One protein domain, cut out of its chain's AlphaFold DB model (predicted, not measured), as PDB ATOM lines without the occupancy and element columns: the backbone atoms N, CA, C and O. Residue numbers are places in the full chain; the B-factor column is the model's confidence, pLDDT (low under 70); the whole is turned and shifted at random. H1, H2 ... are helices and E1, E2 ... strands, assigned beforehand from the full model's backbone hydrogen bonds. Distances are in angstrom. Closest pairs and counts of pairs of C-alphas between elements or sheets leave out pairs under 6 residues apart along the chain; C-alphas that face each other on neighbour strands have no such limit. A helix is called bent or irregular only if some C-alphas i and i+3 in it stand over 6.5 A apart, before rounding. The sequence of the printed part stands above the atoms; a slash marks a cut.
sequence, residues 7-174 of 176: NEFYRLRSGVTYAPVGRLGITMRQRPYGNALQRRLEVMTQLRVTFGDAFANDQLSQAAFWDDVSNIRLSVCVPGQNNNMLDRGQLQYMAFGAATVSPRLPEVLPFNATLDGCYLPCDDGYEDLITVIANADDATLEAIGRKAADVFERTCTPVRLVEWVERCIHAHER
ATOM      1  N   ASN A   7     -22.739 -41.377 -46.371       86.69
ATOM      2  CA  ASN A   7     -22.899 -40.123 -47.108       86.69
ATOM      3  C   ASN A   7     -24.088 -39.343 -46.556       86.69
ATOM      4  O   ASN A   7     -23.996 -38.132 -46.346       86.69
ATOM      5  N   GLU A   8     -25.184 -40.051 -46.270       83.62
ATOM      6  CA  GLU A   8     -26.327 -39.475 -45.576       83.62
ATOM      7  C   GLU A   8     -25.882 -38.926 -44.215       83.62
ATOM      8  O   GLU A   8     -26.022 -37.727 -43.970       83.62
ATOM      9  N   PHE A   9     -25.230 -39.748 -43.384       86.44
ATOM     10  CA  PHE A   9     -24.696 -39.312 -42.091       86.44
ATOM     11  C   PHE A   9     -23.886 -38.010 -42.179       86.44
ATOM     12  O   PHE A   9     -24.179 -37.080 -41.430       86.44
ATOM     13  N   TYR A  10     -22.915 -37.899 -43.093       87.56
ATOM     14  CA  TYR A  10     -22.102 -36.683 -43.220       87.56
ATOM     15  C   TYR A  10     -22.929 -35.462 -43.635       87.56
ATOM     16  O   TYR A  10     -22.774 -34.395 -43.040       87.56
ATOM     17  N   ARG A  11     -23.849 -35.624 -44.596       86.44
ATOM     18  CA  ARG A  11     -24.764 -34.557 -45.037       86.44
ATOM     19  C   ARG A  11     -25.614 -34.019 -43.885       86.44
ATOM     20  O   ARG A  11     -25.922 -32.832 -43.833       86.44
ATOM     21  N   LEU A  12     -26.043 -34.889 -42.982       79.31
ATOM     22  CA  LEU A  12     -26.927 -34.501 -41.884       79.31
ATOM     23  C   LEU A  12     -26.170 -34.006 -40.678       79.31
ATOM     24  O   LEU A  12     -26.598 -33.037 -40.063       79.31
ATOM     25  N   ARG A  13     -25.018 -34.600 -40.377       84.00
ATOM     26  CA  ARG A  13     -24.141 -34.113 -39.320       84.00
ATOM     27  C   ARG A  13     -23.745 -32.656 -39.545       84.00
ATOM     28  O   ARG A  13     -23.668 -31.924 -38.571       84.00
ATOM     29  N   SER A  14     -23.580 -32.205 -40.792       84.44
ATOM     30  CA  SER A  14     -23.340 -30.782 -41.076       84.44
ATOM     31  C   SER A  14     -24.532 -29.861 -40.783       84.44
ATOM     32  O   SER A  14     -24.343 -28.653 -40.687       84.44
ATOM     33  N   GLY A  15     -25.748 -30.403 -40.675       84.56
ATOM     34  CA  GLY A  15     -26.966 -29.650 -40.355       84.56
ATOM     35  C   GLY A  15     -27.434 -29.790 -38.903       84.56
ATOM     36  O   GLY A  15     -28.263 -29.002 -38.461       84.56
ATOM     37  N   VAL A  16     -26.916 -30.767 -38.157       86.88
ATOM     38  CA  VAL A  16     -27.276 -31.001 -36.753       86.88
ATOM     39  C   VAL A  16     -26.372 -30.169 -35.852       86.88
ATOM     40  O   VAL A  16     -25.153 -30.316 -35.875       86.88
ATOM     41  N   THR A  17     -26.974 -29.312 -35.028       88.25
ATOM     42  CA  THR A  17     -26.265 -28.558 -33.986       88.25
ATOM     43  C   THR A  17     -26.903 -28.842 -32.633       88.25
ATOM     44  O   THR A  17     -28.013 -28.394 -32.320       88.25
ATOM     45  N   TYR A  18     -26.187 -29.598 -31.806       93.25
ATOM     46  CA  TYR A  18     -26.569 -29.800 -30.418       93.25
ATOM     47  C   TYR A  18     -26.166 -28.579 -29.578       93.25
ATOM     48  O   TYR A  18     -24.999 -28.198 -29.545       93.25
ATOM     49  N   ALA A  19     -27.146 -27.965 -28.916       93.88
ATOM     50  CA  ALA A  19     -26.970 -26.798 -28.058       93.88
ATOM     51  C   ALA A  19     -27.996 -26.877 -26.912       93.88
ATOM     52  O   ALA A  19     -29.124 -26.424 -27.086       93.88
ATOM     53  N   PRO A  20     -27.662 -27.489 -25.762       94.75
ATOM     54  CA  PRO A  20     -28.636 -27.796 -24.710       94.75
ATOM     55  C   PRO A  20     -29.233 -26.555 -24.037       94.75
ATOM     56  O   PRO A  20     -30.294 -26.657 -23.427       94.75
ATOM     57  N   VAL A  21     -28.579 -25.396 -24.170       94.56
ATOM     58  CA  VAL A  21     -28.975 -24.138 -23.532       94.56
ATOM     59  C   VAL A  21     -30.431 -23.788 -23.832       94.56
ATOM     60  O   VAL A  21     -30.821 -23.604 -24.986       94.56
ATOM     61  N   GLY A  22     -31.233 -23.679 -22.771       89.38
ATOM     62  CA  GLY A  22     -32.650 -23.306 -22.855       89.38
ATOM     63  C   GLY A  22     -33.574 -24.401 -23.398       89.38
ATOM     64  O   GLY A  22     -34.775 -24.164 -23.538       89.38
ATOM     65  N   ARG A  23     -33.055 -25.601 -23.687       94.00
ATOM     66  CA  ARG A  23     -33.862 -26.762 -24.075       94.00
ATOM     67  C   ARG A  23     -34.305 -27.520 -22.830       94.00
ATOM     68  O   ARG A  23     -33.566 -27.616 -21.859       94.00
ATOM     69  N   LEU A  24     -35.495 -28.112 -22.885       94.06
ATOM     70  CA  LEU A  24     -36.032 -28.952 -21.804       94.06
ATOM     71  C   LEU A  24     -36.207 -30.421 -22.212       94.06
ATOM     72  O   LEU A  24     -36.393 -31.268 -21.347       94.06
ATOM     73  N   GLY A  25     -36.138 -30.727 -23.512       96.75
ATOM     74  CA  GLY A  25     -36.448 -32.055 -24.039       96.75
ATOM     75  C   GLY A  25     -35.507 -33.141 -23.516       96.75
ATOM     76  O   GLY A  25     -34.290 -33.049 -23.679       96.75
ATOM     77  N   ILE A  26     -36.070 -34.191 -22.929       97.75
ATOM     78  CA  ILE A  26     -35.361 -35.394 -22.489       97.75
ATOM     79  C   ILE A  26     -35.846 -36.550 -23.347       97.75
ATOM     80  O   ILE A  26     -37.046 -36.751 -23.516       97.75
ATOM     81  N   THR A  27     -34.921 -37.330 -23.892       97.19
ATOM     82  CA  THR A  27     -35.284 -38.398 -24.824       97.19
ATOM     83  C   THR A  27     -34.737 -39.757 -24.418       97.19
ATOM     84  O   THR A  27     -33.602 -39.877 -23.964       97.19
ATOM     85  N   MET A  28     -35.533 -40.806 -24.620       95.88
ATOM     86  CA  MET A  28     -35.101 -42.202 -24.530       95.88
ATOM     87  C   MET A  28     -35.747 -42.998 -25.667       95.88
ATOM     88  O   MET A  28     -36.832 -43.557 -25.533       95.88
ATOM     89  N   ARG A  29     -35.064 -43.073 -26.812       93.38
ATOM     90  CA  ARG A  29     -35.591 -43.680 -28.056       93.38
ATOM     91  C   ARG A  29     -35.404 -45.203 -28.142       93.38
ATOM     92  O   ARG A  29     -35.730 -45.830 -29.152       93.38
ATOM     93  N   GLN A  30     -34.831 -45.818 -27.110       90.81
ATOM     94  CA  GLN A  30     -34.492 -47.238 -27.106       90.81
ATOM     95  C   GLN A  30     -35.729 -48.102 -26.865       90.81
ATOM     96  O   GLN A  30     -36.349 -48.038 -25.806       90.81
ATOM     97  N   ARG A  31     -36.050 -48.989 -27.811       90.44
ATOM     98  CA  ARG A  31     -37.183 -49.911 -27.659       90.44
ATOM     99  C   ARG A  31     -36.985 -50.835 -26.448       90.44
ATOM    100  O   ARG A  31     -35.923 -51.455 -26.344       90.44
ATOM    101  N   PRO A  32     -37.984 -51.015 -25.576       92.00
ATOM    102  CA  PRO A  32     -37.967 -52.084 -24.585       92.00
ATOM    103  C   PRO A  32     -38.094 -53.452 -25.274       92.00
ATOM    104  O   PRO A  32     -39.089 -53.721 -25.948       92.00
ATOM    105  N   TYR A  33     -37.073 -54.304 -25.168       91.38
ATOM    106  CA  TYR A  33     -37.097 -55.677 -25.687       91.38
ATOM    107  C   TYR A  33     -36.042 -56.557 -25.001       91.38
ATOM    108  O   TYR A  33     -35.068 -56.048 -24.439       91.38
ATOM    109  N   GLY A  34     -36.219 -57.880 -25.091       90.94
ATOM    110  CA  GLY A  34     -35.258 -58.869 -24.594       90.94
ATOM    111  C   GLY A  34     -34.901 -58.659 -23.120       90.94
ATOM    112  O   GLY A  34     -35.760 -58.312 -22.312       90.94
ATOM    113  N   ASN A  35     -33.615 -58.802 -22.793       90.44
ATOM    114  CA  ASN A  35     -33.097 -58.666 -21.426       90.44
ATOM    115  C   ASN A  35     -33.203 -57.242 -20.850       90.44
ATOM    116  O   ASN A  35     -33.051 -57.056 -19.646       90.44
ATOM    117  N   ALA A  36     -33.470 -56.236 -21.688       92.44
ATOM    118  CA  ALA A  36     -33.629 -54.849 -21.261       92.44
ATOM    119  C   ALA A  36     -35.094 -54.438 -21.062       92.44
ATOM    120  O   ALA A  36     -35.339 -53.297 -20.681       92.44
ATOM    121  N   LEU A  37     -36.063 -55.316 -21.364       95.06
ATOM    122  CA  LEU A  37     -37.487 -54.972 -21.401       95.06
ATOM    123  C   LEU A  37     -37.945 -54.288 -20.109       95.06
ATOM    124  O   LEU A  37     -38.420 -53.158 -20.164       95.06
ATOM    125  N   GLN A  38     -37.758 -54.954 -18.968       95.31
ATOM    126  CA  GLN A  38     -38.253 -54.468 -17.683       95.31
ATOM    127  C   GLN A  38     -37.572 -53.156 -17.275       95.31
ATOM    128  O   GLN A  38     -38.245 -52.148 -17.086       95.31
ATOM    129  N   ARG A  39     -36.237 -53.135 -17.274       94.69
ATOM    130  CA  ARG A  39     -35.439 -51.952 -16.923       94.69
ATOM    131  C   ARG A  39     -35.770 -50.738 -17.797       94.69
ATOM    132  O   ARG A  39     -35.898 -49.627 -17.298       94.69
ATOM    133  N   ARG A  40     -35.935 -50.928 -19.114       95.88
ATOM    134  CA  ARG A  40     -36.310 -49.830 -20.021       95.88
ATOM    135  C   ARG A  40     -37.715 -49.310 -19.725       95.88
ATOM    136  O   ARG A  40     -37.908 -48.103 -19.764       95.88
ATOM    137  N   LEU A  41     -38.677 -50.185 -19.425       96.75
ATOM    138  CA  LEU A  41     -40.037 -49.768 -19.056       96.75
ATOM    139  C   LEU A  41     -40.069 -49.005 -17.728       96.75
ATOM    140  O   LEU A  41     -40.777 -48.002 -17.627       96.75
ATOM    141  N   GLU A  42     -39.297 -49.443 -16.738       96.88
ATOM    142  CA  GLU A  42     -39.170 -48.775 -15.437       96.88
ATOM    143  C   GLU A  42     -38.594 -47.368 -15.596       96.88
ATOM    144  O   GLU A  42     -39.240 -46.398 -15.198       96.88
ATOM    145  N   VAL A  43     -37.456 -47.238 -16.284       97.44
ATOM    146  CA  VAL A  43     -36.830 -45.935 -16.547       97.44
ATOM    147  C   VAL A  43     -37.745 -45.034 -17.378       97.44
ATOM    148  O   VAL A  43     -37.930 -43.868 -17.040       97.44
ATOM    149  N   MET A  44     -38.391 -45.553 -18.428       97.75
ATOM    150  CA  MET A  44     -39.362 -44.771 -19.207       97.75
ATOM    151  C   MET A  44     -40.526 -44.272 -18.345       97.75
ATOM    152  O   MET A  44     -40.992 -43.151 -18.537       97.75
ATOM    153  N   THR A  45     -41.003 -45.091 -17.406       97.75
ATOM    154  CA  THR A  45     -42.079 -44.709 -16.485       97.75
ATOM    155  C   THR A  45     -41.607 -43.617 -15.532       97.75
ATOM    156  O   THR A  45     -42.293 -42.606 -15.395       97.75
ATOM    157  N   GLN A  46     -40.422 -43.773 -14.938       97.88
ATOM    158  CA  GLN A  46     -39.805 -42.779 -14.056       97.88
ATOM    159  C   GLN A  46     -39.643 -41.431 -14.773       97.88
ATOM    160  O   GLN A  46     -40.124 -40.410 -14.286       97.88
ATOM    161  N   LEU A  47     -39.060 -41.434 -15.977       98.31
ATOM    162  CA  LEU A  47     -38.875 -40.229 -16.789       98.31
ATOM    163  C   LEU A  47     -40.210 -39.579 -17.162       98.31
ATOM    164  O   LEU A  47     -40.343 -38.361 -17.066       98.31
ATOM    165  N   ARG A  48     -41.218 -40.371 -17.541       98.00
ATOM    166  CA  ARG A  48     -42.547 -39.851 -17.882       98.00
ATOM    167  C   ARG A  48     -43.254 -39.227 -16.683       98.00
ATOM    168  O   ARG A  48     -43.861 -38.174 -16.834       98.00
ATOM    169  N   VAL A  49     -43.177 -39.854 -15.510       98.00
ATOM    170  CA  VAL A  49     -43.774 -39.327 -14.274       98.00
ATOM    171  C   VAL A  49     -43.106 -38.016 -13.859       98.00
ATOM    172  O   VAL A  49     -43.800 -37.093 -13.442       98.00
ATOM    173  N   THR A  50     -41.782 -37.911 -13.985       97.94
ATOM    174  CA  THR A  50     -41.042 -36.721 -13.547       97.94
ATOM    175  C   THR A  50     -41.091 -35.570 -14.550       97.94
ATOM    176  O   THR A  50     -41.258 -34.423 -14.147       97.94
ATOM    177  N   PHE A  51     -40.920 -35.853 -15.843       97.06
ATOM    178  CA  PHE A  51     -40.714 -34.822 -16.864       97.06
ATOM    179  C   PHE A  51     -41.930 -34.597 -17.769       97.06
ATOM    180  O   PHE A  51     -41.945 -33.620 -18.515       97.06
ATOM    181  N   GLY A  52     -42.955 -35.454 -17.693       96.94
ATOM    182  CA  GLY A  52     -44.209 -35.287 -18.427       96.94
ATOM    183  C   GLY A  52     -43.976 -35.037 -19.917       96.94
ATOM    184  O   GLY A  52     -43.288 -35.810 -20.581       96.94
ATOM    185  N   ASP A  53     -44.505 -33.919 -20.412       96.12
ATOM    186  CA  ASP A  53     -44.437 -33.519 -21.822       96.12
ATOM    187  C   ASP A  53     -43.016 -33.205 -22.317       96.12
ATOM    188  O   ASP A  53     -42.765 -33.203 -23.521       96.12
ATOM    189  N   ALA A  54     -42.062 -32.960 -21.412       96.69
ATOM    190  CA  ALA A  54     -40.664 -32.782 -21.789       96.69
ATOM    191  C   ALA A  54     -39.973 -34.115 -22.128       96.69
ATOM    192  O   ALA A  54     -38.886 -34.100 -22.706       96.69
ATOM    193  N   PHE A  55     -40.573 -35.259 -21.779       98.19
ATOM    194  CA  PHE A  55     -40.018 -36.577 -22.065       98.19
ATOM    195  C   PHE A  55     -40.615 -37.208 -23.325       98.19
ATOM    196  O   PHE A  55     -41.825 -37.395 -23.436       98.19
ATOM    197  N   ALA A  56     -39.742 -37.646 -24.232       96.81
ATOM    198  CA  ALA A  56     -40.126 -38.349 -25.448       96.81
ATOM    199  C   ALA A  56     -39.438 -39.720 -25.565       96.81
ATOM    200  O   ALA A  56     -38.224 -39.855 -25.405       96.81
ATOM    201  N   ASN A  57     -40.214 -40.756 -25.890       95.50
ATOM    202  CA  ASN A  57     -39.721 -42.131 -26.051       95.50
ATOM    203  C   ASN A  57     -40.250 -42.859 -27.294       95.50
ATOM    204  O   ASN A  57     -39.994 -44.052 -27.469       95.50
ATOM    205  N   ASP A  58     -40.963 -42.155 -28.172       92.81
ATOM    206  CA  ASP A  58     -41.453 -42.726 -29.425       92.81
ATOM    207  C   ASP A  58     -40.297 -43.125 -30.340       92.81
ATOM    208  O   ASP A  58     -39.253 -42.464 -30.370       92.81
ATOM    209  N   GLN A  59     -40.495 -44.192 -31.119       89.44
ATOM    210  CA  GLN A  59     -39.547 -44.565 -32.161       89.44
ATOM    211  C   GLN A  59     -39.600 -43.559 -33.305       89.44
ATOM    212  O   GLN A  59     -40.667 -43.265 -33.840       89.44
ATOM    213  N   LEU A  60     -38.429 -43.079 -33.709       90.69
ATOM    214  CA  LEU A  60     -38.291 -42.123 -34.794       90.69
ATOM    215  C   LEU A  60     -37.742 -42.802 -36.044       90.69
ATOM    216  O   LEU A  60     -36.953 -43.749 -35.970       90.69
ATOM    217  N   SER A  61     -38.134 -42.281 -37.207       87.88
ATOM    218  CA  SER A  61     -37.373 -42.522 -38.428       87.88
ATOM    219  C   SER A  61     -35.969 -41.936 -38.271       87.88
ATOM    220  O   SER A  61     -35.739 -41.050 -37.448       87.88
ATOM    221  N   GLN A  62     -35.023 -42.398 -39.085       83.12
ATOM    222  CA  GLN A  62     -33.653 -41.897 -39.020       83.12
ATOM    223  C   GLN A  62     -33.590 -40.369 -39.244       83.12
ATOM    224  O   GLN A  62     -32.905 -39.674 -38.498       83.12
ATOM    225  N   ALA A  63     -34.381 -39.849 -40.192       83.81
ATOM    226  CA  ALA A  63     -34.520 -38.416 -40.451       83.81
ATOM    227  C   ALA A  63     -35.038 -37.631 -39.238       83.81
ATOM    228  O   ALA A  63     -34.444 -36.625 -38.853       83.81
ATOM    229  N   ALA A  64     -36.111 -38.120 -38.614       89.62
ATOM    230  CA  ALA A  64     -36.698 -37.480 -37.442       89.62
ATOM    231  C   ALA A  64     -35.778 -37.564 -36.216       89.62
ATOM    232  O   ALA A  64     -35.728 -36.628 -35.433       89.62
ATOM    233  N   PHE A  65     -35.016 -38.651 -36.063       90.25
ATOM    234  CA  PHE A  65     -34.014 -38.771 -35.004       90.25
ATOM    235  C   PHE A  65     -32.945 -37.675 -35.101       90.25
ATOM    236  O   PHE A  65     -32.560 -37.102 -34.090       90.25
ATOM    237  N   TRP A  66     -32.466 -37.360 -36.304       87.38
ATOM    238  CA  TRP A  66     -31.458 -36.310 -36.477       87.38
ATOM    239  C   TRP A  66     -31.985 -34.919 -36.131       87.38
ATOM    240  O   TRP A  66     -31.281 -34.136 -35.493       87.38
ATOM    241  N   ASP A  67     -33.228 -34.631 -36.508       88.50
ATOM    242  CA  ASP A  67     -33.898 -33.391 -36.117       88.50
ATOM    243  C   ASP A  67     -34.136 -33.336 -34.595       88.50
ATOM    244  O   ASP A  67     -33.849 -32.327 -33.955       88.50
ATOM    245  N   ASP A  68     -34.538 -34.454 -33.981       92.56
ATOM    246  CA  ASP A  68     -34.721 -34.592 -32.526       92.56
ATOM    247  C   ASP A  68     -33.441 -34.234 -31.757       92.56
ATOM    248  O   ASP A  68     -33.487 -33.466 -30.798       92.56
ATOM    249  N   VAL A  69     -32.270 -34.690 -32.219       93.50
ATOM    250  CA  VAL A  69     -30.977 -34.350 -31.590       93.50
ATOM    251  C   VAL A  69     -30.741 -32.832 -31.526       93.50
ATOM    252  O   VAL A  69     -30.177 -32.319 -30.554       93.50
ATOM    253  N   SER A  70     -31.217 -32.088 -32.524       91.38
ATOM    254  CA  SER A  70     -31.114 -30.626 -32.554       91.38
ATOM    255  C   SER A  70     -32.118 -29.927 -31.635       91.38
ATOM    256  O   SER A  70     -32.043 -28.713 -31.502       91.38
ATOM    257  N   ASN A  71     -33.026 -30.647 -30.979       93.31
ATOM    258  CA  ASN A  71     -34.092 -30.066 -30.155       93.31
ATOM    259  C   ASN A  71     -34.099 -30.575 -28.705       93.31
ATOM    260  O   ASN A  71     -34.722 -29.966 -27.834       93.31
ATOM    261  N   ILE A  72     -33.366 -31.645 -28.408       96.38
ATOM    262  CA  ILE A  72     -33.246 -32.176 -27.047       96.38
ATOM    263  C   ILE A  72     -32.236 -31.392 -26.210       96.38
ATOM    264  O   ILE A  72     -31.239 -30.857 -26.710       96.38
ATOM    265  N   ARG A  73     -32.485 -31.392 -24.903       97.81
ATOM    266  CA  ARG A  73     -31.529 -31.028 -23.864       97.81
ATOM    267  C   ARG A  73     -30.547 -32.163 -23.616       97.81
ATOM    268  O   ARG A  73     -29.350 -31.923 -23.605       97.81
ATOM    269  N   LEU A  74     -31.024 -33.393 -23.434       98.00
ATOM    270  CA  LEU A  74     -30.176 -34.576 -23.271       98.00
ATOM    271  C   LEU A  74     -30.924 -35.853 -23.644       98.00
ATOM    272  O   LEU A  74     -32.154 -35.876 -23.734       98.00
ATOM    273  N   SER A  75     -30.170 -36.929 -23.824       98.00
ATOM    274  CA  SER A  75     -30.711 -38.278 -23.976       98.00
ATOM    275  C   SER A  75     -30.414 -39.146 -22.753       98.00
ATOM    276  O   SER A  75     -29.473 -38.893 -22.004       98.00
ATOM    277  N   VAL A  76     -31.215 -40.187 -22.555       97.81
ATOM    278  CA  VAL A  76     -30.984 -41.247 -21.573       97.81
ATOM    279  C   VAL A  76     -30.743 -42.548 -22.327       97.81
ATOM    280  O   VAL A  76     -31.541 -42.939 -23.185       97.81
ATOM    281  N   CYS A  77     -29.642 -43.218 -22.001       95.75
ATOM    282  CA  CYS A  77     -29.310 -44.544 -22.492       95.75
ATOM    283  C   CYS A  77     -29.453 -45.569 -21.367       95.75
ATOM    284  O   CYS A  77     -28.711 -45.544 -20.387       95.75
ATOM    285  N   VAL A  78     -30.367 -46.514 -21.572       95.12
ATOM    286  CA  VAL A  78     -30.512 -47.750 -20.804       95.12
ATOM    287  C   VAL A  78     -29.950 -48.899 -21.648       95.12
ATOM    288  O   VAL A  78     -30.630 -49.361 -22.583       95.12
ATOM    289  N   PRO A  79     -28.725 -49.374 -21.355       91.94
ATOM    290  CA  PRO A  79     -28.051 -50.418 -22.119       91.94
ATOM    291  C   PRO A  79     -28.905 -51.669 -22.345       91.94
ATOM    292  O   PRO A  79     -29.848 -51.950 -21.604       91.94
ATOM    293  N   GLY A  80     -28.627 -52.381 -23.437       87.00
ATOM    294  CA  GLY A  80     -29.450 -53.489 -23.922       87.00
ATOM    295  C   GLY A  80     -29.161 -54.814 -23.212       87.00
ATOM    296  O   GLY A  80     -29.682 -55.093 -22.135       87.00
ATOM    297  N   GLN A  81     -28.356 -55.655 -23.867       83.81
ATOM    298  CA  GLN A  81     -28.067 -57.026 -23.435       83.81
ATOM    299  C   GLN A  81     -27.519 -57.093 -22.003       83.81
ATOM    300  O   GLN A  81     -27.932 -57.968 -21.244       83.81
ATOM    301  N   ASN A  82     -26.634 -56.155 -21.658       85.75
ATOM    302  CA  ASN A  82     -26.017 -55.993 -20.341       85.75
ATOM    303  C   ASN A  82     -26.225 -54.549 -19.857       85.75
ATOM    304  O   ASN A  82     -26.450 -53.665 -20.681       85.75
ATOM    305  N   ASN A  83     -26.135 -54.298 -18.546       83.00
ATOM    306  CA  ASN A  83     -26.356 -52.964 -17.953       83.00
ATOM    307  C   ASN A  83     -25.218 -51.973 -18.202       83.00
ATOM    308  O   ASN A  83     -25.387 -50.783 -17.977       83.00
ATOM    309  N   ASN A  84     -24.085 -52.465 -18.675       85.44
ATOM    310  CA  ASN A  84     -22.828 -51.753 -18.784       85.44
ATOM    311  C   ASN A  84     -22.317 -51.853 -20.220       85.44
ATOM    312  O   ASN A  84     -21.195 -52.300 -20.433       85.44
ATOM    313  N   MET A  85     -23.180 -51.559 -21.200       89.44
ATOM    314  CA  MET A  85     -22.769 -51.618 -22.596       89.44
ATOM    315  C   MET A  85     -23.110 -50.393 -23.424       89.44
ATOM    316  O   MET A  85     -24.250 -49.920 -23.419       89.44
ATOM    317  N   LEU A  86     -22.132 -49.940 -24.207       90.81
ATOM    318  CA  LEU A  86     -22.357 -48.945 -25.244       90.81
ATOM    319  C   LEU A  86     -23.275 -49.533 -26.313       90.81
ATOM    320  O   LEU A  86     -22.921 -50.459 -27.051       90.81
ATOM    321  N   ASP A  87     -24.473 -48.974 -26.407       87.12
ATOM    322  CA  ASP A  87     -25.463 -49.422 -27.364       87.12
ATOM    323  C   ASP A  87     -25.452 -48.583 -28.650       87.12
ATOM    324  O   ASP A  87     -24.797 -47.543 -28.773       87.12
ATOM    325  N   ARG A  88     -26.183 -49.065 -29.661       86.31
ATOM    326  CA  ARG A  88     -26.225 -48.410 -30.971       86.31
ATOM    327  C   ARG A  88     -26.764 -46.981 -30.886       86.31
ATOM    328  O   ARG A  88     -26.246 -46.121 -31.590       86.31
ATOM    329  N   GLY A  89     -27.802 -46.753 -30.080       88.25
ATOM    330  CA  GLY A  89     -28.460 -45.453 -29.973       88.25
ATOM    331  C   GLY A  89     -27.544 -44.422 -29.327       88.25
ATOM    332  O   GLY A  89     -27.375 -43.331 -29.864       88.25
ATOM    333  N   GLN A  90     -26.866 -44.790 -28.243       92.00
ATOM    334  CA  GLN A  90     -25.874 -43.927 -27.614       92.00
ATOM    335  C   GLN A  90     -24.716 -43.610 -28.555       92.00
ATOM    336  O   GLN A  90     -24.336 -42.450 -28.667       92.00
ATOM    337  N   LEU A  91     -24.209 -44.594 -29.306       93.31
ATOM    338  CA  LEU A  91     -23.160 -44.335 -30.293       93.31
ATOM    339  C   LEU A  91     -23.618 -43.335 -31.378       93.31
ATOM    340  O   LEU A  91     -22.805 -42.554 -31.869       93.31
ATOM    341  N   GLN A  92     -24.911 -43.315 -31.729       92.94
ATOM    342  CA  GLN A  92     -25.470 -42.293 -32.622       92.94
ATOM    343  C   GLN A  92     -25.514 -40.910 -31.955       92.94
ATOM    344  O   GLN A  92     -25.083 -39.944 -32.578       92.94
ATOM    345  N   TYR A  93     -25.968 -40.799 -30.703       95.38
ATOM    346  CA  TYR A  93     -25.946 -39.527 -29.967       95.38
ATOM    347  C   TYR A  93     -24.531 -38.967 -29.810       95.38
ATOM    348  O   TYR A  93     -24.328 -37.775 -30.044       95.38
ATOM    349  N   MET A  94     -23.546 -39.823 -29.516       96.06
ATOM    350  CA  MET A  94     -22.133 -39.433 -29.487       96.06
ATOM    351  C   MET A  94     -21.700 -38.828 -30.825       96.06
ATOM    352  O   MET A  94     -21.090 -37.767 -30.843       96.06
ATOM    353  N   ALA A  95     -22.060 -39.451 -31.952       94.56
ATOM    354  CA  ALA A  95     -21.693 -38.968 -33.283       94.56
ATOM    355  C   ALA A  95     -22.221 -37.555 -33.596       94.56
ATOM    356  O   ALA A  95     -21.570 -36.798 -34.317       94.56
ATOM    357  N   PHE A  96     -23.384 -37.197 -33.046       93.94
ATOM    358  CA  PHE A  96     -23.985 -35.863 -33.167       93.94
ATOM    359  C   PHE A  96     -23.625 -34.918 -32.014       93.94
ATOM    360  O   PHE A  96     -24.096 -33.785 -31.978       93.94
ATOM    361  N   GLY A  97     -22.787 -35.374 -31.083       95.50
ATOM    362  CA  GLY A  97     -22.328 -34.591 -29.947       95.50
ATOM    363  C   GLY A  97     -23.415 -34.274 -28.927       95.50
ATOM    364  O   GLY A  97     -23.308 -33.267 -28.240       95.50
ATOM    365  N   ALA A  98     -24.457 -35.097 -28.828       96.44
ATOM    366  CA  ALA A  98     -25.503 -34.929 -27.828       96.44
ATOM    367  C   ALA A  98     -25.093 -35.550 -26.490       96.44
ATOM    368  O   ALA A  98     -24.576 -36.671 -26.441       96.44
ATOM    369  N   ALA A  99     -25.374 -34.853 -25.388       97.69
ATOM    370  CA  ALA A  99     -25.150 -35.404 -24.061       97.69
ATOM    371  C   ALA A  99     -26.086 -36.589 -23.797       97.69
ATOM    372  O   ALA A  99     -27.274 -36.575 -24.144       97.69
ATOM    373  N   THR A 100     -25.539 -37.615 -23.153       97.88
ATOM    374  CA  THR A 100     -26.276 -38.817 -22.765       97.88
ATOM    375  C   THR A 100     -26.057 -39.083 -21.282       97.88
ATOM    376  O   THR A 100     -24.925 -38.977 -20.816       97.88
ATOM    377  N   VAL A 101     -27.111 -39.444 -20.555       98.12
ATOM    378  CA  VAL A 101     -27.023 -40.046 -19.218       98.12
ATOM    379  C   VAL A 101     -27.067 -41.562 -19.373       98.12
ATOM    380  O   VAL A 101     -27.910 -42.076 -20.110       98.12
ATOM    381  N   SER A 102     -26.157 -42.287 -18.732       97.06
ATOM    382  CA  SER A 102     -26.098 -43.752 -18.805       97.06
ATOM    383  C   SER A 102     -25.391 -44.325 -17.577       97.06
ATOM    384  O   SER A 102     -24.578 -43.613 -16.985       97.06
ATOM    385  N   PRO A 103     -25.617 -45.600 -17.213       95.75
ATOM    386  CA  PRO A 103     -24.763 -46.279 -16.249       95.75
ATOM    387  C   PRO A 103     -23.314 -46.357 -16.718       95.75
ATOM    388  O   PRO A 103     -22.971 -45.989 -17.845       95.75
ATOM    389  N   ARG A 104     -22.441 -46.888 -15.863       94.81
ATOM    390  CA  ARG A 104     -21.029 -47.029 -16.210       94.81
ATOM    391  C   ARG A 104     -20.839 -47.941 -17.427       94.81
ATOM    392  O   ARG A 104     -21.212 -49.111 -17.417       94.81
ATOM    393  N   LEU A 105     -20.145 -47.414 -18.431       94.62
ATOM    394  CA  LEU A 105     -19.763 -48.107 -19.661       94.62
ATOM    395  C   LEU A 105     -18.259 -48.424 -19.648       94.62
ATOM    396  O   LEU A 105     -17.448 -47.508 -19.809       94.62
ATOM    397  N   PRO A 106     -17.858 -49.685 -19.403       92.94
ATOM    398  CA  PRO A 106     -16.467 -50.124 -19.379       92.94
ATOM    399  C   PRO A 106     -15.883 -50.365 -20.780       92.94
ATOM    400  O   PRO A 106     -14.729 -50.782 -20.878       92.94
ATOM    401  N   GLU A 107     -16.653 -50.160 -21.852       91.44
ATOM    402  CA  GLU A 107     -16.190 -50.359 -23.223       91.44
ATOM    403  C   GLU A 107     -14.895 -49.609 -23.531       91.44
ATOM    404  O   GLU A 107     -14.759 -48.406 -23.298       91.44
ATOM    405  N   VAL A 108     -13.981 -50.336 -24.170       93.06
ATOM    406  CA  VAL A 108     -12.801 -49.775 -24.817       93.06
ATOM    407  C   VAL A 108     -13.056 -49.770 -26.319       93.06
ATOM    408  O   VAL A 108     -13.251 -50.814 -26.943       93.06
ATOM    409  N   LEU A 109     -13.093 -48.575 -26.893       94.88
ATOM    410  CA  LEU A 109     -13.248 -48.352 -28.323       94.88
ATOM    411  C   LEU A 109     -11.913 -48.580 -29.061       94.88
ATOM    412  O   LEU A 109     -10.855 -48.667 -28.426       94.88
ATOM    413  N   PRO A 110     -11.933 -48.668 -30.407       95.56
ATOM    414  CA  PRO A 110     -10.724 -48.691 -31.229       95.56
ATOM    415  C   PRO A 110      -9.670 -47.675 -30.785       95.56
ATOM    416  O   PRO A 110     -10.002 -46.603 -30.277       95.56
ATOM    417  N   PHE A 111      -8.394 -48.008 -30.995       95.88
ATOM    418  CA  PHE A 111      -7.257 -47.209 -30.520       95.88
ATOM    419  C   PHE A 111      -7.186 -47.071 -28.990       95.88
ATOM    420  O   PHE A 111      -6.603 -46.116 -28.483       95.88
ATOM    421  N   ASN A 112      -7.748 -48.043 -28.260       94.38
ATOM    422  CA  ASN A 112      -7.796 -48.091 -26.796       94.38
ATOM    423  C   ASN A 112      -8.483 -46.873 -26.154       94.38
ATOM    424  O   ASN A 112      -8.150 -46.481 -25.035       94.38
ATOM    425  N   ALA A 113      -9.417 -46.245 -26.866       95.94
ATOM    426  CA  ALA A 113     -10.111 -45.071 -26.363       95.94
ATOM    427  C   ALA A 113     -11.159 -45.460 -25.311       95.94
ATOM    428  O   ALA A 113     -11.955 -46.375 -25.526       95.94
ATOM    429  N   THR A 114     -11.179 -44.740 -24.189       95.31
ATOM    430  CA  THR A 114     -12.193 -44.900 -23.138       95.31
ATOM    431  C   THR A 114     -13.350 -43.923 -23.338       95.31
ATOM    432  O   THR A 114     -13.234 -42.921 -24.049       95.31
ATOM    433  N   LEU A 115     -14.480 -44.210 -22.689       95.81
ATOM    434  CA  LEU A 115     -15.676 -43.363 -22.702       95.81
ATOM    435  C   LEU A 115     -15.720 -42.351 -21.545       95.81
ATOM    436  O   LEU A 115     -16.752 -41.718 -21.321       95.81
ATOM    437  N   ASP A 116     -14.621 -42.174 -20.809       94.62
ATOM    438  CA  ASP A 116     -14.589 -41.320 -19.621       94.62
ATOM    439  C   ASP A 116     -14.968 -39.878 -19.974       94.62
ATOM    440  O   ASP A 116     -14.335 -39.235 -20.813       94.62
ATOM    441  N   GLY A 117     -16.012 -39.347 -19.339       95.69
ATOM    442  CA  GLY A 117     -16.541 -38.005 -19.609       95.69
ATOM    443  C   GLY A 117     -17.221 -37.829 -20.975       95.69
ATOM    444  O   GLY A 117     -17.447 -36.694 -21.379       95.69
ATOM    445  N   CYS A 118     -17.529 -38.912 -21.696       97.56
ATOM    446  CA  CYS A 118     -18.337 -38.875 -22.927       97.56
ATOM    447  C   CYS A 118     -19.845 -39.026 -22.655       97.56
ATOM    448  O   CYS A 118     -20.650 -39.030 -23.581       97.56
ATOM    449  N   TYR A 119     -20.225 -39.186 -21.391       97.56
ATOM    450  CA  TYR A 119     -21.600 -39.267 -20.911       97.56
ATOM    451  C   TYR A 119     -21.640 -38.842 -19.437       97.56
ATOM    452  O   TYR A 119     -20.599 -38.755 -18.778       97.56
ATOM    453  N   LEU A 120     -22.839 -38.566 -18.933       97.44
ATOM    454  CA  LEU A 120     -23.108 -38.383 -17.510       97.44
ATOM    455  C   LEU A 120     -23.391 -39.753 -16.877       97.44
ATOM    456  O   LEU A 120     -24.360 -40.399 -17.286       97.44
ATOM    457  N   PRO A 121     -22.575 -40.217 -15.917       96.56
ATOM    458  CA  PRO A 121     -22.833 -41.476 -15.240       96.56
ATOM    459  C   PRO A 121     -24.043 -41.361 -14.302       96.56
ATOM    460  O   PRO A 121     -24.229 -40.330 -13.657       96.56
ATOM    461  N   CYS A 122     -24.823 -42.433 -14.220       96.75
ATOM    462  CA  CYS A 122     -25.800 -42.691 -13.162       96.75
ATOM    463  C   CYS A 122     -25.560 -44.089 -12.565       96.75
ATOM    464  O   CYS A 122     -24.752 -44.863 -13.094       96.75
ATOM    465  N   ASP A 123     -26.266 -44.425 -11.495       95.50
ATOM    466  CA  ASP A 123     -26.224 -45.745 -10.876       95.50
ATOM    467  C   ASP A 123     -26.817 -46.822 -11.802       95.50
ATOM    468  O   ASP A 123     -27.720 -46.573 -12.607       95.50
ATOM    469  N   ASP A 124     -26.326 -48.059 -11.664       92.56
ATOM    470  CA  ASP A 124     -26.769 -49.209 -12.469       92.56
ATOM    471  C   ASP A 124     -28.258 -49.558 -12.258       92.56
ATOM    472  O   ASP A 124     -28.863 -50.212 -13.118       92.56
ATOM    473  N   GLY A 125     -28.832 -49.147 -11.121       92.94
ATOM    474  CA  GLY A 125     -30.249 -49.277 -10.775       92.94
ATOM    475  C   GLY A 125     -31.093 -48.030 -11.077       92.94
ATOM    476  O   GLY A 125     -32.315 -48.091 -10.955       92.94
ATOM    477  N   TYR A 126     -30.483 -46.948 -11.586       95.75
ATOM    478  CA  TYR A 126     -31.139 -45.687 -11.979       95.75
ATOM    479  C   TYR A 126     -31.831 -44.940 -10.826       95.75
ATOM    480  O   TYR A 126     -32.663 -44.055 -11.063       95.75
ATOM    481  N   GLU A 127     -31.491 -45.256  -9.577       95.81
ATOM    482  CA  GLU A 127     -32.058 -44.608  -8.395       95.81
ATOM    483  C   GLU A 127     -31.735 -43.106  -8.355       95.81
ATOM    484  O   GLU A 127     -32.568 -42.298  -7.938       95.81
ATOM    485  N   ASP A 128     -30.557 -42.722  -8.847       97.62
ATOM    486  CA  ASP A 128     -30.058 -41.346  -8.907       97.62
ATOM    487  C   ASP A 128     -30.364 -40.629 -10.236       97.62
ATOM    488  O   ASP A 128     -30.118 -39.426 -10.354       97.62
ATOM    489  N   LEU A 129     -30.941 -41.322 -11.229       97.94
ATOM    490  CA  LEU A 129     -31.116 -40.835 -12.605       97.94
ATOM    491  C   LEU A 129     -31.755 -39.442 -12.667       97.94
ATOM    492  O   LEU A 129     -31.287 -38.553 -13.381       97.94
ATOM    493  N   ILE A 130     -32.838 -39.243 -11.916       98.06
ATOM    494  CA  ILE A 130     -33.572 -37.974 -11.898       98.06
ATOM    495  C   ILE A 130     -32.721 -36.854 -11.302       98.06
ATOM    496  O   ILE A 130     -32.705 -35.742 -11.832       98.06
ATOM    497  N   THR A 131     -31.987 -37.145 -10.230       97.94
ATOM    498  CA  THR A 131     -31.085 -36.190  -9.584       97.94
ATOM    499  C   THR A 131     -29.930 -35.816 -10.509       97.94
ATOM    500  O   THR A 131     -29.610 -34.633 -10.617       97.94
ATOM    501  N   VAL A 132     -29.355 -36.781 -11.233       98.19
ATOM    502  CA  VAL A 132     -28.318 -36.533 -12.248       98.19
ATOM    503  C   VAL A 132     -28.835 -35.598 -13.342       98.19
ATOM    504  O   VAL A 132     -28.184 -34.602 -13.657       98.19
ATOM    505  N   ILE A 133     -30.027 -35.862 -13.887       97.81
ATOM    506  CA  ILE A 133     -30.636 -35.021 -14.931       97.81
ATOM    507  C   ILE A 133     -30.910 -33.596 -14.424       97.81
ATOM    508  O   ILE A 133     -30.632 -32.628 -15.138       97.81
ATOM    509  N   ALA A 134     -31.458 -33.467 -13.214       96.12
ATOM    510  CA  ALA A 134     -31.839 -32.183 -12.628       96.12
ATOM    511  C   ALA A 134     -30.631 -31.306 -12.261       96.12
ATOM    512  O   ALA A 134     -30.709 -30.086 -12.383       96.12
ATOM    513  N   ASN A 135     -29.522 -31.917 -11.836       96.56
ATOM    514  CA  ASN A 135     -28.313 -31.203 -11.419       96.56
ATOM    515  C   ASN A 135     -27.336 -30.920 -12.565       96.56
ATOM    516  O   ASN A 135     -26.413 -30.128 -12.385       96.56
ATOM    517  N   ALA A 136     -27.499 -31.565 -13.721       96.31
ATOM    518  CA  ALA A 136     -26.671 -31.277 -14.882       96.31
ATOM    519  C   ALA A 136     -26.929 -29.845 -15.359       96.31
ATOM    520  O   ALA A 136     -28.077 -29.481 -15.602       96.31
ATOM    521  N   ASP A 137     -25.881 -29.046 -15.535       96.38
ATOM    522  CA  ASP A 137     -25.966 -27.740 -16.183       96.38
ATOM    523  C   ASP A 137     -25.684 -27.846 -17.691       96.38
ATOM    524  O   ASP A 137     -25.036 -28.783 -18.168       96.38
ATOM    525  N   ASP A 138     -26.171 -26.873 -18.459       96.81
ATOM    526  CA  ASP A 138     -26.103 -26.927 -19.921       96.81
ATOM    527  C   ASP A 138     -24.661 -26.826 -20.457       96.81
ATOM    528  O   ASP A 138     -24.355 -27.419 -21.493       96.81
ATOM    529  N   ALA A 139     -23.748 -26.153 -19.744       96.62
ATOM    530  CA  ALA A 139     -22.346 -26.057 -20.155       96.62
ATOM    531  C   ALA A 139     -21.624 -27.405 -19.995       96.62
ATOM    532  O   ALA A 139     -20.862 -27.814 -20.879       96.62
ATOM    533  N   THR A 140     -21.910 -28.128 -18.912       96.75
ATOM    534  CA  THR A 140     -21.440 -29.500 -18.697       96.75
ATOM    535  C   THR A 140     -21.981 -30.440 -19.773       96.75
ATOM    536  O   THR A 140     -21.208 -31.202 -20.360       96.75
ATOM    537  N   LEU A 141     -23.276 -30.362 -20.095       98.19
ATOM    538  CA  LEU A 141     -23.885 -31.169 -21.158       98.19
ATOM    539  C   LEU A 141     -23.218 -30.914 -22.519       98.19
ATOM    540  O   LEU A 141     -22.851 -31.858 -23.221       98.19
ATOM    541  N   GLU A 142     -22.987 -29.651 -22.875       97.12
ATOM    542  CA  GLU A 142     -22.305 -29.287 -24.120       97.12
ATOM    543  C   GLU A 142     -20.852 -29.795 -24.157       97.12
ATOM    544  O   GLU A 142     -20.380 -30.288 -25.184       97.12
ATOM    545  N   ALA A 143     -20.119 -29.701 -23.044       97.44
ATOM    546  CA  ALA A 143     -18.747 -30.202 -22.949       97.44
ATOM    547  C   ALA A 143     -18.673 -31.730 -23.119       97.44
ATOM    548  O   ALA A 143     -17.833 -32.225 -23.875       97.44
ATOM    549  N   ILE A 144     -19.577 -32.464 -22.468       97.94
ATOM    550  CA  ILE A 144     -19.692 -33.924 -22.587       97.94
ATOM    551  C   ILE A 144     -20.033 -34.319 -24.022       97.94
ATOM    552  O   ILE A 144     -19.377 -35.187 -24.598       97.94
ATOM    553  N   GLY A 145     -21.018 -33.646 -24.614       97.19
ATOM    554  CA  GLY A 145     -21.433 -33.863 -25.993       97.19
ATOM    555  C   GLY A 145     -20.290 -33.667 -26.992       97.19
ATOM    556  O   GLY A 145     -19.995 -34.559 -27.790       97.19
ATOM    557  N   ARG A 146     -19.560 -32.549 -26.893       96.88
ATOM    558  CA  ARG A 146     -18.372 -32.293 -27.728       96.88
ATOM    559  C   ARG A 146     -17.309 -33.372 -27.566       96.88
ATOM    560  O   ARG A 146     -16.813 -33.898 -28.560       96.88
ATOM    561  N   LYS A 147     -17.001 -33.759 -26.327       97.94
ATOM    562  CA  LYS A 147     -16.019 -34.816 -26.058       97.94
ATOM    563  C   LYS A 147     -16.444 -36.159 -26.661       97.94
ATOM    564  O   LYS A 147     -15.612 -36.857 -27.238       97.94
ATOM    565  N   ALA A 148     -17.725 -36.501 -26.568       97.50
ATOM    566  CA  ALA A 148     -18.281 -37.712 -27.157       97.50
ATOM    567  C   ALA A 148     -18.166 -37.724 -28.691       97.50
ATOM    568  O   ALA A 148     -17.754 -38.737 -29.262       97.50
ATOM    569  N   ALA A 149     -18.459 -36.598 -29.346       96.38
ATOM    570  CA  ALA A 149     -18.281 -36.429 -30.790       96.38
ATOM    571  C   ALA A 149     -16.813 -36.554 -31.217       96.38
ATOM    572  O   ALA A 149     -16.524 -37.221 -32.212       96.38
ATOM    573  N   ASP A 150     -15.888 -35.978 -30.451       97.00
ATOM    574  CA  ASP A 150     -14.449 -36.077 -30.711       97.00
ATOM    575  C   ASP A 150     -13.924 -37.508 -30.558       97.00
ATOM    576  O   ASP A 150     -13.039 -37.937 -31.304       97.00
ATOM    577  N   VAL A 151     -14.420 -38.259 -29.571       97.62
ATOM    578  CA  VAL A 151     -14.089 -39.685 -29.428       97.62
ATOM    579  C   VAL A 151     -14.657 -40.460 -30.610       97.62
ATOM    580  O   VAL A 151     -13.887 -41.120 -31.304       97.62
ATOM    581  N   PHE A 152     -15.948 -40.300 -30.916       95.94
ATOM    582  CA  PHE A 152     -16.589 -40.959 -32.054       95.94
ATOM    583  C   PHE A 152     -15.822 -40.736 -33.367       95.94
ATOM    584  O   PHE A 152     -15.549 -41.693 -34.093       95.94
ATOM    585  N   GLU A 153     -15.435 -39.493 -33.660       94.94
ATOM    586  CA  GLU A 153     -14.738 -39.138 -34.901       94.94
ATOM    587  C   GLU A 153     -13.389 -39.851 -35.039       94.94
ATOM    588  O   GLU A 153     -12.994 -40.273 -36.128       94.94
ATOM    589  N   ARG A 154     -12.680 -40.020 -33.921       96.19
ATOM    590  CA  ARG A 154     -11.352 -40.637 -33.896       96.19
ATOM    591  C   ARG A 154     -11.393 -42.161 -33.868       96.19
ATOM    592  O   ARG A 154     -10.384 -42.772 -34.206       96.19
ATOM    593  N   THR A 155     -12.517 -42.775 -33.498       95.94
ATOM    594  CA  THR A 155     -12.566 -44.222 -33.220       95.94
ATOM    595  C   THR A 155     -13.604 -44.993 -34.028       95.94
ATOM    596  O   THR A 155     -13.444 -46.197 -34.210       95.94
ATOM    597  N   CYS A 156     -14.679 -44.353 -34.488       94.12
ATOM    598  CA  CYS A 156     -15.886 -45.052 -34.949       94.12
ATOM    599  C   CYS A 156     -16.316 -44.725 -36.385       94.12
ATOM    600  O   CYS A 156     -17.297 -45.301 -36.861       94.12
ATOM    601  N   THR A 157     -15.605 -43.845 -37.094       92.56
ATOM    602  CA  THR A 157     -15.846 -43.607 -38.527       92.56
ATOM    603  C   THR A 157     -15.312 -44.771 -39.373       92.56
ATOM    604  O   THR A 157     -14.404 -45.478 -38.929       92.56
ATOM    605  N   PRO A 158     -15.814 -44.998 -40.605       91.38
ATOM    606  CA  PRO A 158     -15.373 -46.120 -41.436       91.38
ATOM    607  C   PRO A 158     -13.871 -46.124 -41.672       91.38
ATOM    608  O   PRO A 158     -13.232 -47.157 -41.525       91.38
ATOM    609  N   VAL A 159     -13.306 -44.950 -41.971       92.31
ATOM    610  CA  VAL A 159     -11.868 -44.779 -42.205       92.31
ATOM    611  C   VAL A 159     -11.072 -45.199 -40.969       92.31
ATOM    612  O   VAL A 159     -10.119 -45.962 -41.083       92.31
ATOM    613  N   ARG A 160     -11.501 -44.768 -39.776       94.81
ATOM    614  CA  ARG A 160     -10.842 -45.110 -38.508       94.81
ATOM    615  C   ARG A 160     -10.991 -46.578 -38.135       94.81
ATOM    616  O   ARG A 160     -10.050 -47.173 -37.622       94.81
ATOM    617  N   LEU A 161     -12.146 -47.177 -38.412       93.88
ATOM    618  CA  LEU A 161     -12.371 -48.600 -38.176       93.88
ATOM    619  C   LEU A 161     -11.497 -49.466 -39.086       93.88
ATOM    620  O   LEU A 161     -10.902 -50.423 -38.599       93.88
ATOM    621  N   VAL A 162     -11.379 -49.117 -40.372       93.94
ATOM    622  CA  VAL A 162     -10.476 -49.806 -41.309       93.94
ATOM    623  C   VAL A 162      -9.026 -49.676 -40.842       93.94
ATOM    624  O   VAL A 162      -8.360 -50.694 -40.678       93.94
ATOM    625  N   GLU A 163      -8.579 -48.460 -40.510       95.69
ATOM    626  CA  GLU A 163      -7.230 -48.211 -39.978       95.69
ATOM    627  C   GLU A 163      -6.940 -49.063 -38.727       95.69
ATOM    628  O   GLU A 163      -5.854 -49.627 -38.578       95.69
ATOM    629  N   TRP A 164      -7.903 -49.174 -37.809       95.31
ATOM    630  CA  TRP A 164      -7.744 -49.990 -36.607       95.31
ATOM    631  C   TRP A 164      -7.647 -51.484 -36.919       95.31
ATOM    632  O   TRP A 164      -6.787 -52.168 -36.364       95.31
ATOM    633  N   VAL A 165      -8.501 -51.992 -37.811       94.62
ATOM    634  CA  VAL A 165      -8.478 -53.401 -38.228       94.62
ATOM    635  C   VAL A 165      -7.135 -53.756 -38.861       94.62
ATOM    636  O   VAL A 165      -6.539 -54.758 -38.471       94.62
ATOM    637  N   GLU A 166      -6.617 -52.918 -39.761       95.00
ATOM    638  CA  GLU A 166      -5.294 -53.110 -40.372       95.00
ATOM    639  C   GLU A 166      -4.186 -53.163 -39.313       95.00
ATOM    640  O   GLU A 166      -3.358 -54.074 -39.320       95.00
ATOM    641  N   ARG A 167      -4.200 -52.244 -38.336       93.81
ATOM    642  CA  ARG A 167      -3.240 -52.268 -37.218       93.81
ATOM    643  C   ARG A 167      -3.321 -53.554 -36.410       93.81
ATOM    644  O   ARG A 167      -2.281 -54.096 -36.054       93.81
ATOM    645  N   CYS A 168      -4.524 -54.031 -36.109       92.25
ATOM    646  CA  CYS A 168      -4.717 -55.269 -35.361       92.25
ATOM    647  C   CYS A 168      -4.190 -56.486 -36.126       92.25
ATOM    648  O   CYS A 168      -3.564 -57.348 -35.516       92.25
ATOM    649  N   ILE A 169      -4.401 -56.546 -37.443       92.19
ATOM    650  CA  ILE A 169      -3.892 -57.632 -38.290       92.19
ATOM    651  C   ILE A 169      -2.355 -57.619 -38.289       92.19
ATOM    652  O   ILE A 169      -1.734 -58.609 -37.910       92.19
ATOM    653  N   HIS A 170      -1.737 -56.474 -38.587       88.06
ATOM    654  CA  HIS A 170      -0.275 -56.355 -38.677       88.06
ATOM    655  C   HIS A 170       0.450 -56.350 -37.321       88.06
ATOM    656  O   HIS A 170       1.661 -56.551 -37.263       88.06
ATOM    657  N   ALA A 171      -0.251 -56.117 -36.208       78.75
ATOM    658  CA  ALA A 171       0.334 -56.231 -34.873       78.75
ATOM    659  C   ALA A 171       0.721 -57.678 -34.533       78.75
ATOM    660  O   ALA A 171       1.676 -57.873 -33.786       78.75
ATOM    661  N   HIS A 172       0.021 -58.669 -35.095       61.09
ATOM    662  CA  HIS A 172       0.337 -60.086 -34.899       61.09
ATOM    663  C   HIS A 172       1.559 -60.523 -35.721       61.09
ATOM    664  O   HIS A 172       2.336 -61.341 -35.252       61.09
ATOM    665  N   GLU A 173       1.803 -59.899 -36.877       59.12
ATOM    666  CA  GLU A 173       2.960 -60.184 -37.746       59.12
ATOM    667  C   GLU A 173       4.302 -59.676 -37.181       59.12
ATOM    668  O   GLU A 173       5.357 -59.968 -37.730       59.12
ATOM    669  N   ARG A 174       4.288 -58.880 -36.102       53.09
ATOM    670  CA  ARG A 174       5.507 -58.373 -35.437       53.09
ATOM    671  C   ARG A 174       6.043 -59.293 -34.339       53.09
ATOM    672  O   ARG A 174       7.043 -58.944 -33.710       53.09
TER     673      ARG A 174
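AT A GLANCE: This is residues 7 to 174 of the 176 residues of an uncharacterized protein of Azospirillum sp. TSH58 (UniProt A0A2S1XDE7). A small three-stranded sheet sits in the core with helices round it: the short helix H4 is over one face, the long, kinked helix H2 is beside the edge strand E1, and the short H5 and the long H6 graze the sheet. The long helix H6 runs outward past the sheet, and H7 turns off its far end as an arm, with residues 169 to 174 sticking out; H1 lies at the margin near H3. The printed part has 168 residues, with seven named helices and three named strands in the order H1 E1 H2 H3 E2 H4 E3 H5 H6 H7; the sheet runs E1 E2 E3, all parallel, and the class is mostly helix. It is compact, with a radius of gyration of the C-alphas of 16.3 A, yet elongated, spanning 56 by 34 by 29 A.

IN THESE COORDINATES: Begin at the sheet: E1 is residues 25 to 27, E2 72 to 76 and E3 100 to 102; find C-alpha 72 at (-33.246, -32.176, -27.047). H2, residues 34 to 54, is 26.8 A long, with a kink of 65 degrees near residue 48; it is irregular, C-alphas 50 and 53 being 9.5 A apart. H1 is residues 7 to 13, H3 62 to 69, H4 88 to 95 and H5 129 to 135. H6, residues 138 to 155, is 25.7 A long; H7, residues 158 to 172, is 22.0 A long and ends at C-alpha 172, (0.337, -60.086, -34.899).

HOW THE PARTS SIT: Look first between E1 and E2, where N 73 and O 25 are 2.7 A apart; between E2 and E3, N 101 and O 75 are 2.8 A apart. E2, H4 and E3 make a strand-helix-strand unit, two parallel neighbour strands with a helix between, its crossover right-handed; E1, H2, H3 and E2 make another. H4 has a height over the sheet of 10.2 A. H2 is at the sheet's level, at 3.3 A, and its Ala 54 and Gly 25 of E1 have the closest C-alphas, 4.8 A apart. H5 and H6 only graze the sheet, as H3 does. H6 touches H4 about perpendicular, at 78 degrees, the C-alphas of Ala 148 and Met 94 being closest at 4.8 A. H6 and H7 only just touch, only at the corner, with 3 pairs of C-alphas within 8 A. H1 is close to but not clearly touching H3. Every O i to N i+4 pair is within hydrogen-bond range in H1, H3, H4, H5 and H6; H2 has 13 of 17 and H7 10 of 11.

THE WHOLE: The farthest C-alphas, of Asp 53 and Arg 174, are 57.4 A apart. The printed part has no cut. The links H1 to E1, E2 to H4 and E3 to H5 are long, the last being residues 103 to 128. The mean pLDDT of the printed part is 93.0; residues 172 to 174 are under 70.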